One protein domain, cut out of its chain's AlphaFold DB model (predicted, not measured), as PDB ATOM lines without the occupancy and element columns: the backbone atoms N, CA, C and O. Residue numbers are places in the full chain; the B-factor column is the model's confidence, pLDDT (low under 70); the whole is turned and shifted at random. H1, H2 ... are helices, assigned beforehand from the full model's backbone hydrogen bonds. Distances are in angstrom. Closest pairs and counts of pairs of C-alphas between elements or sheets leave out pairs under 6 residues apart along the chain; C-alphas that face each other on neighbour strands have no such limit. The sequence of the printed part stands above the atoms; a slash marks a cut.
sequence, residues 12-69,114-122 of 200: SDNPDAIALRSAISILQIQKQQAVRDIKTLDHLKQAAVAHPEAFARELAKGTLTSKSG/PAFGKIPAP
ATOM      1  N   SER A  12      57.846  52.302  -3.370       80.62
ATOM      2  CA  SER A  12      56.451  52.226  -3.824       80.62
ATOM      3  C   SER A  12      56.244  51.408  -5.100       80.62
ATOM      4  O   SER A  12      55.149  50.894  -5.284       80.62
ATOM      5  N   ASP A  13      57.266  51.276  -5.945       84.94
ATOM      6  CA  ASP A  13      57.192  50.585  -7.245       84.94
ATOM      7  C   ASP A  13      57.685  49.129  -7.160       84.94
ATOM      8  O   ASP A  13      57.322  48.260  -7.950       84.94
ATOM      9  N   ASN A  14      58.504  48.824  -6.151       86.94
ATOM     10  CA  ASN A  14      59.049  47.490  -5.978       86.94
ATOM     11  C   ASN A  14      57.988  46.504  -5.426       86.94
ATOM     12  O   ASN A  14      57.545  46.680  -4.283       86.94
ATOM     13  N   PRO A  15      57.640  45.424  -6.157       87.94
ATOM     14  CA  PRO A  15      56.658  44.437  -5.703       87.94
ATOM     15  C   PRO A  15      57.050  43.762  -4.385       87.94
ATOM     16  O   PRO A  15      56.184  43.544  -3.538       87.94
ATOM     17  N   ASP A  16      58.341  43.499  -4.160       86.94
ATOM     18  CA  ASP A  16      58.809  42.879  -2.918       86.94
ATOM     19  C   ASP A  16      58.605  43.834  -1.733       86.94
ATOM     20  O   ASP A  16      58.123  43.434  -0.678       86.94
ATOM     21  N   ALA A  17      58.881  45.130  -1.916       87.25
ATOM     22  CA  ALA A  17      58.668  46.133  -0.872       87.25
ATOM     23  C   ALA A  17      57.176  46.306  -0.533       87.25
ATOM     24  O   ALA A  17      56.816  46.455   0.638       87.25
ATOM     25  N   ILE A  18      56.293  46.238  -1.536       89.12
ATOM     26  CA  ILE A  18      54.837  46.260  -1.334       89.12
ATOM     27  C   ILE A  18      54.384  45.019  -0.559       89.12
ATOM     28  O   ILE A  18      53.634  45.148   0.411       89.12
ATOM     29  N   ALA A  19      54.863  43.838  -0.950       88.25
ATOM     30  CA  ALA A  19      54.529  42.576  -0.299       88.25
ATOM     31  C   ALA A  19      54.996  42.544   1.167       88.25
ATOM     32  O   ALA A  19      54.297  42.034   2.041       88.25
ATOM     33  N   LEU A  20      56.150  43.144   1.471       88.69
ATOM     34  CA  LEU A  20      56.625  43.263   2.848       88.69
ATOM     35  C   LEU A  20      55.758  44.202   3.680       88.69
ATOM     36  O   LEU A  20      55.378  43.853   4.797       88.69
ATOM     37  N   ARG A  21      55.393  45.370   3.139       89.56
ATOM     38  CA  ARG A  21      54.497  46.303   3.837       89.56
ATOM     39  C   ARG A  21      53.121  45.696   4.089       89.56
ATOM     40  O   ARG A  21      52.577  45.881   5.178       89.56
ATOM     41  N   SER A  22      52.567  44.960   3.125       90.31
ATOM     42  CA  SER A  22      51.272  44.299   3.301       90.31
ATOM     43  C   SER A  22      51.345  43.213   4.377       90.31
ATOM     44  O   SER A  22      50.515  43.208   5.284       90.31
ATOM     45  N   ALA A  23      52.381  42.367   4.355       91.19
ATOM     46  CA  ALA A  23      52.591  41.337   5.369       91.19
ATOM     47  C   ALA A  23      52.763  41.932   6.776       91.19
ATOM     48  O   ALA A  23      52.125  41.476   7.723       91.19
ATOM     49  N   ILE A  24      53.565  42.994   6.917       92.12
ATOM     50  CA  ILE A  24      53.754  43.693   8.196       92.12
ATOM     51  C   ILE A  24      52.435  44.292   8.691       92.12
ATOM     52  O   ILE A  24      52.117  44.160   9.871       92.12
ATOM     53  N   SER A  25      51.653  44.919   7.810       93.56
ATOM     54  CA  SER A  25      50.344  45.479   8.161       93.56
ATOM     55  C   SER A  25      49.400  44.401   8.706       93.56
ATOM     56  O   SER A  25      48.801  44.569   9.771       93.56
ATOM     57  N   ILE A  26      49.345  43.238   8.044       92.50
ATOM     58  CA  ILE A  26      48.551  42.101   8.518       92.50
ATOM     59  C   ILE A  26      49.055  41.629   9.886       92.50
ATOM     60  O   ILE A  26      48.255  41.488  10.808       92.50
ATOM     61  N   LEU A  27      50.368  41.467  10.068       92.06
ATOM     62  CA  LEU A  27      50.953  41.067  11.352       92.06
ATOM     63  C   LEU A  27      50.661  42.068  12.480       92.06
ATOM     64  O   LEU A  27      50.455  41.670  13.626       92.06
ATOM     65  N   GLN A  28      50.609  43.366  12.183       93.94
ATOM     66  CA  GLN A  28      50.248  44.393  13.162       93.94
ATOM     67  C   GLN A  28      48.786  44.273  13.600       93.94
ATOM     68  O   GLN A  28      48.501  44.334  14.799       93.94
ATOM     69  N   ILE A  29      47.866  44.056  12.655       92.69
ATOM     70  CA  ILE A  29      46.453  43.791  12.958       92.69
ATOM     71  C   ILE A  29      46.337  42.507  13.782       92.69
ATOM     72  O   ILE A  29      45.657  42.486  14.811       92.69
ATOM     73  N   GLN A  30      47.066  41.465  13.382       91.12
ATOM     74  CA  GLN A  30      47.073  40.182  14.069       91.12
ATOM     75  C   GLN A  30      47.571  40.305  15.508       91.12
ATOM     76  O   GLN A  30      46.912  39.821  16.424       91.12
ATOM     77  N   LYS A  31      48.653  41.056  15.729       92.75
ATOM     78  CA  LYS A  31      49.170  41.378  17.063       92.75
ATOM     79  C   LYS A  31      48.119  42.065  17.930       92.75
ATOM     80  O   LYS A  31      47.951  41.702  19.092       92.75
ATOM     81  N   GLN A  32      47.428  43.074  17.400       94.06
ATOM     82  CA  GLN A  32      46.389  43.767  18.166       94.06
ATOM     83  C   GLN A  32      45.238  42.826  18.524       94.06
ATOM     84  O   GLN A  32      44.728  42.894  19.641       94.06
ATOM     85  N   GLN A  33      44.849  41.951  17.596       90.75
ATOM     86  CA  GLN A  33      43.823  40.946  17.835       90.75
ATOM     87  C   GLN A  33      44.255  39.962  18.930       90.75
ATOM     88  O   GLN A  33      43.542  39.824  19.917       90.75
ATOM     89  N   ALA A  34      45.472  39.419  18.852       91.44
ATOM     90  CA  ALA A  34      46.015  38.508  19.857       91.44
ATOM     91  C   ALA A  34      46.041  39.127  21.265       91.44
ATOM     92  O   ALA A  34      45.710  38.469  22.246       91.44
ATOM     93  N   VAL A  35      46.374  40.418  21.392       95.38
ATOM     94  CA  VAL A  35      46.337  41.115  22.691       95.38
ATOM     95  C   VAL A  35      44.916  41.204  23.250       95.38
ATOM     96  O   VAL A  35      44.731  41.106  24.465       95.38
ATOM     97  N   ARG A  36      43.906  41.408  22.397       92.88
ATOM     98  CA  ARG A  36      42.500  41.396  22.825       92.88
ATOM     99  C   ARG A  36      42.076  39.986  23.221       92.88
ATOM    100  O   ARG A  36      41.498  39.829  24.291       92.88
ATOM    101  N   ASP A  37      42.443  38.988  22.425       91.00
ATOM    102  CA  ASP A  37      42.097  37.584  22.659       91.00
ATOM    103  C   ASP A  37      42.722  37.041  23.950       91.00
ATOM    104  O   ASP A  37      42.074  36.337  24.716       91.00
ATOM    105  N   ILE A  38      43.953  37.438  24.281       93.19
ATOM    106  CA  ILE A  38      44.576  37.080  25.564       93.19
ATOM    107  C   ILE A  38      43.775  37.646  26.743       93.19
ATOM    108  O   ILE A  38      43.577  36.959  27.744       93.19
ATOM    109  N   LYS A  39      43.290  38.890  26.641       94.06
ATOM    110  CA  LYS A  39      42.493  39.512  27.709       94.06
ATOM    111  C   LYS A  39      41.132  38.842  27.869       94.06
ATOM    112  O   LYS A  39      40.678  38.660  28.996       94.06
ATOM    113  N   THR A  40      40.481  38.479  26.765       90.94
ATOM    114  CA  THR A  40      39.195  37.774  26.820       90.94
ATOM    115  C   THR A  40      39.364  36.371  27.400       90.94
ATOM    116  O   THR A  40      38.564  35.977  28.247       90.94
ATOM    117  N   LEU A  41      40.435  35.657  27.038       90.12
ATOM    118  CA  LEU A  41      40.777  34.360  27.622       90.12
ATOM    119  C   LEU A  41      41.094  34.454  29.118       90.12
ATOM    120  O   LEU A  41      40.658  33.592  29.878       90.12
ATOM    121  N   ASP A  42      41.804  35.490  29.570       93.25
ATOM    122  CA  ASP A  42      42.080  35.660  31.000       93.25
ATOM    123  C   ASP A  42      40.801  35.953  31.799       93.25
ATOM    124  O   ASP A  42      40.585  35.346  32.846       93.25
ATOM    125  N   HIS A  43      39.902  36.791  31.274       91.50
ATOM    126  CA  HIS A  43      38.590  37.017  31.888       91.50
ATOM    127  C   HIS A  43      37.757  35.727  31.946       91.50
ATOM    128  O   HIS A  43      37.161  35.411  32.975       91.50
ATOM    129  N   LEU A  44      37.747  34.947  30.862       89.69
ATOM    130  CA  LEU A  44      37.042  33.666  30.805       89.69
ATOM    131  C   LEU A  44      37.635  32.654  31.794       89.69
ATOM    132  O   LEU A  44      36.883  31.980  32.494       89.69
ATOM    133  N   LYS A  45      38.965  32.607  31.932       90.81
ATOM    134  CA  LYS A  45      39.652  31.803  32.951       90.81
ATOM    135  C   LYS A  45      39.228  32.215  34.361       90.81
ATOM    136  O   LYS A  45      38.918  31.350  35.171       90.81
ATOM    137  N   GLN A  46      39.199  33.513  34.665       92.25
ATOM    138  CA  GLN A  46      38.778  34.010  35.981       92.25
ATOM    139  C   GLN A  46      37.319  33.644  36.286       92.25
ATOM    140  O   GLN A  46      37.028  33.139  37.371       92.25
ATOM    141  N   ALA A  47      36.416  33.812  35.315       88.81
ATOM    142  CA  ALA A  47      35.023  33.396  35.449       88.81
ATOM    143  C   ALA A  47      34.901  31.876  35.669       88.81
ATOM    144  O   ALA A  47      34.112  31.432  36.502       88.81
ATOM    145  N   ALA A  48      35.701  31.073  34.957       89.00
ATOM    146  CA  ALA A  48      35.681  29.613  35.068       89.00
ATOM    147  C   ALA A  48      36.186  29.135  36.434       89.00
ATOM    148  O   ALA A  48      35.647  28.181  36.989       89.00
ATOM    149  N   VAL A  49      37.174  29.827  37.012       92.19
ATOM    150  CA  VAL A  49      37.661  29.559  38.374       92.19
ATOM    151  C   VAL A  49      36.609  29.913  39.428       92.19
ATOM    152  O   VAL A  49      36.475  29.185  40.408       92.19
ATOM    153  N   ALA A  50      35.845  30.992  39.235       92.44
ATOM    154  CA  ALA A  50      34.775  31.374  40.159       92.44
ATOM    155  C   ALA A  50      33.586  30.394  40.129       92.44
ATOM    156  O   ALA A  50      32.994  30.113  41.172       92.44
ATOM    157  N   HIS A  51      33.247  29.856  38.951       90.94
ATOM    158  CA  HIS A  51      32.086  28.982  38.756       90.94
ATOM    159  C   HIS A  51      32.418  27.736  37.910       90.94
ATOM    160  O   HIS A  51      31.982  27.631  36.757       90.94
ATOM    161  N   PRO A  52      33.138  26.748  38.476       89.25
ATOM    162  CA  PRO A  52      33.612  25.586  37.724       89.25
ATOM    163  C   PRO A  52      32.475  24.687  37.217       89.25
ATOM    164  O   PRO A  52      32.532  24.189  36.092       89.25
ATOM    165  N   GLU A  53      31.409  24.503  38.002       90.69
ATOM    166  CA  GLU A  53      30.271  23.668  37.593       90.69
ATOM    167  C   GLU A  53      29.464  24.289  36.451       90.69
ATOM    168  O   GLU A  53      29.016  23.583  35.547       90.69
ATOM    169  N   ALA A  54      29.284  25.613  36.473       86.25
ATOM    170  CA  ALA A  54      28.581  26.327  35.412       86.25
ATOM    171  C   ALA A  54      29.363  26.241  34.094       86.25
ATOM    172  O   ALA A  54      28.784  25.927  33.054       86.25
ATOM    173  N   PHE A  55      30.687  26.402  34.167       87.25
ATOM    174  CA  PHE A  55      31.581  26.244  33.027       87.25
ATOM    175  C   PHE A  55      31.521  24.830  32.428       87.25
ATOM    176  O   PHE A  55      31.360  24.681  31.220       87.25
ATOM    177  N   ALA A  56      31.574  23.780  33.258       87.50
ATOM    178  CA  ALA A  56      31.483  22.394  32.788       87.50
ATOM    179  C   ALA A  56      30.155  22.103  32.069       87.50
ATOM    180  O   ALA A  56      30.135  21.427  31.038       87.50
ATOM    181  N   ARG A  57      29.041  22.651  32.576       87.69
ATOM    182  CA  ARG A  57      27.723  22.525  31.934       87.69
ATOM    183  C   ARG A  57      27.680  23.234  30.585       87.69
ATOM    184  O   ARG A  57      27.104  22.694  29.648       87.69
ATOM    185  N   GLU A  58      28.261  24.423  30.463       83.94
ATOM    186  CA  GLU A  58      28.312  25.141  29.184       83.94
ATOM    187  C   GLU A  58      29.279  24.510  28.180       83.94
ATOM    188  O   GLU A  58      29.010  24.525  26.979       83.94
ATOM    189  N   LEU A  59      30.364  23.902  28.662       84.19
ATOM    190  CA  LEU A  59      31.309  23.175  27.823       84.19
ATOM    191  C   LEU A  59      30.647  21.923  27.239       84.19
ATOM    192  O   LEU A  59      30.726  21.699  26.036       84.19
ATOM    193  N   ALA A  60      29.921  21.162  28.066       84.19
ATOM    194  CA  ALA A  60      29.157  19.995  27.627       84.19
ATOM    195  C   ALA A  60      28.021  20.356  26.653       84.19
ATOM    196  O   ALA A  60      27.692  19.574  25.766       84.19
ATOM    197  N   LYS A  61      27.438  21.554  26.793       83.62
ATOM    198  CA  LYS A  61      26.452  22.099  25.844       83.62
ATOM    199  C   LYS A  61      27.077  22.567  24.524       83.62
ATOM    200  O   LYS A  61      26.337  22.869  23.594       83.62
ATOM    201  N   GLY A  62      28.407  22.659  24.437       75.88
ATOM    202  CA  GLY A  62      29.122  23.131  23.249       75.88
ATOM    203  C   GLY A  62      29.078  24.650  23.042       75.88
ATOM    204  O   GLY A  62      29.551  25.145  22.023       75.88
ATOM    205  N   THR A  63      28.550  25.429  23.991       76.44
ATOM    206  CA  THR A  63      28.394  26.890  23.840       76.44
ATOM    207  C   THR A  63      29.736  27.636  23.845       76.44
ATOM    208  O   THR A  63      29.849  28.730  23.293       76.44
ATOM    209  N   LEU A  64      30.752  27.030  24.466       73.38
ATOM    210  CA  LEU A  64      32.098  27.577  24.655       73.38
ATOM    211  C   LEU A  64      33.070  27.266  23.505       73.38
ATOM    212  O   LEU A  64      34.183  27.781  23.511       73.38
ATOM    213  N   THR A  65      32.701  26.445  22.516       69.00
ATOM    214  CA  THR A  65      33.643  26.034  21.459       69.00
ATOM    215  C   THR A  65      33.916  27.176  20.474       69.00
ATOM    216  O   THR A  65      32.980  27.794  19.958       69.00
ATOM    217  N   SER A  66      35.187  27.453  20.175       66.94
ATOM    218  CA  SER A  66      35.569  28.394  19.116       66.94
ATOM    219  C   SER A  66      35.422  27.754  17.732       66.94
ATOM    220  O   SER A  66      35.748  26.585  17.547       66.94
ATOM    221  N   LYS A  67      34.982  28.523  16.728       62.31
ATOM    222  CA  LYS A  67      34.888  28.061  15.332       62.31
ATOM    223  C   LYS A  67      36.267  28.031  14.666       62.31
ATOM    224  O   LYS A  67      36.642  28.976  13.980       62.31
ATOM    225  N   SER A  68      37.037  26.986  14.925       48.16
ATOM    226  CA  SER A  68      38.117  26.439  14.082       48.16
ATOM    227  C   SER A  68      38.705  25.269  14.855       48.16
ATOM    228  O   SER A  68      39.123  25.494  15.986       48.16
ATOM    229  N   GLY A  69      38.655  24.077  14.242       53.72
ATOM    230  CA  GLY A  69      39.270  22.805  14.643       53.72
ATOM    231  C   GLY A  69      39.566  22.663  16.127       53.72
ATOM    232  O   GLY A  69      40.526  23.269  16.586       53.72
ATOM    233  N   PRO A 114      26.738  33.492  35.022       59.78
ATOM    234  CA  PRO A 114      27.939  34.089  34.466       59.78
ATOM    235  C   PRO A 114      27.963  33.737  32.982       59.78
ATOM    236  O   PRO A 114      28.155  32.583  32.624       59.78
ATOM    237  N   ALA A 115      27.689  34.716  32.122       65.31
ATOM    238  CA  ALA A 115      27.710  34.508  30.687       65.31
ATOM    239  C   ALA A 115      29.172  34.313  30.281       65.31
ATOM    240  O   ALA A 115      29.923  35.286  30.137       65.31
ATOM    241  N   PHE A 116      29.600  33.062  30.140       73.31
ATOM    242  CA  PHE A 116      30.906  32.782  29.582       73.31
ATOM    243  C   PHE A 116      30.846  33.165  28.098       73.31
ATOM    244  O   PHE A 116      30.055  32.639  27.316       73.31
ATOM    245  N   GLY A 117      31.619  34.183  27.717       73.56
ATOM    246  CA  GLY A 117      31.712  34.608  26.322       73.56
ATOM    247  C   GLY A 117      32.247  33.487  25.425       73.56
ATOM    248  O   GLY A 117      32.781  32.484  25.895       73.56
ATOM    249  N   LYS A 118      32.150  33.667  24.106       80.38
ATOM    250  CA  LYS A 118      32.736  32.715  23.150       80.38
ATOM    251  C   LYS A 118      34.260  32.746  23.247       80.38
ATOM    252  O   LYS A 118      34.849  33.829  23.279       80.38
ATOM    253  N   ILE A 119      34.886  31.571  23.240       85.38
ATOM    254  CA  ILE A 119      36.344  31.455  23.177       85.38
ATOM    255  C   ILE A 119      36.820  32.020  21.823       85.38
ATOM    256  O   ILE A 119      36.258  31.651  20.783       85.38
ATOM    257  N   PRO A 120      37.810  32.935  21.803       85.31
ATOM    258  CA  PRO A 120      38.412  33.405  20.560       85.31
ATOM    259  C   PRO A 120      39.009  32.251  19.754       85.31
ATOM    260  O   PRO A 120      39.602  31.334  20.316       85.31
ATOM    261  N   ALA A 121      38.862  32.305  18.433       84.25
ATOM    262  CA  ALA A 121      39.453  31.317  17.538       84.25
ATOM    263  C   ALA A 121      40.990  31.424  17.509       84.25
ATOM    264  O   ALA A 121      41.521  32.537  17.603       84.25
ATOM    265  N   PRO A 122      41.716  30.304  17.331       83.44
ATOM    266  CA  PRO A 122      43.153  30.340  17.096       83.44
ATOM    267  C   PRO A 122      43.481  31.195  15.866       83.44
ATOM    268  O   PRO A 122      42.878  31.073  14.799       83.44
TER     269      PRO A 122
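AT A GLANCE: This is residues 12 to 69 and 114 to 122 of the 200 residues of an uncharacterized protein of Ajellomyces dermatitidis (strain ER-3 / ATCC MYA-2586) (UniProt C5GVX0). One very long helix, H1, makes the length of a rod, and just past residue 50 a sharp turn leads into a short helix, H2, which folds back as a hook. Residues 61 to 69, after H2, and the last printed stretch, residues 114 to 122, hold no named element and lie over the hooked half of the rod's length, residues 61 to 69 well off H1, while residues 13 to 20, of which 15 to 20 belong to H1, and residues 22 to 32 of H1 stick out bare. The printed part has 67 residues with two named helices, H1 then H2, and no named strand; the class is all helix. It is extended, with a radius of gyration of the C-alphas of 17.9 A and spans of 59 by 21 by 13 A.

IN THESE COORDINATES: H1 is residues 15 to 50, 52.5 A from first to last C-alpha, beginning with C-alpha 15 at (56.658, 44.437, -5.703) and ending with C-alpha 50 at (34.775, 31.374, 40.159). H2 is residues 52 to 60, 12.4 A long, and ends with C-alpha 60 at (29.157, 19.995, 27.627).

HOW THE PARTS SIT: H1 is joined to H2 by a tight link of one residue, His 51. The two helices are close but not clearly touching, with 2 pairs of C-alphas within 8 A; the closest C-alphas are those of Ala 48 and Phe 55, 5.7 A apart. Their lines stand at a steep tilt of 54 degrees, and they run opposite ways. In H1 and H2 every O i to N i+4 pair is within hydrogen-bond range. Residues 13 to 20, of which 15 to 20 belong to H1, stand free, and so do residues 22 to 32 of H1.

THE WHOLE: The two C-alphas farthest apart are those of Asp 13 and Glu 53, at 58.8 A. Residues 70 to 113 are cut out, and C-alphas 69 and 114 are 25.5 A apart across the cut. The mean pLDDT of the printed part is 85.2; residues 65 to 69 and 114 to 115 are under 70.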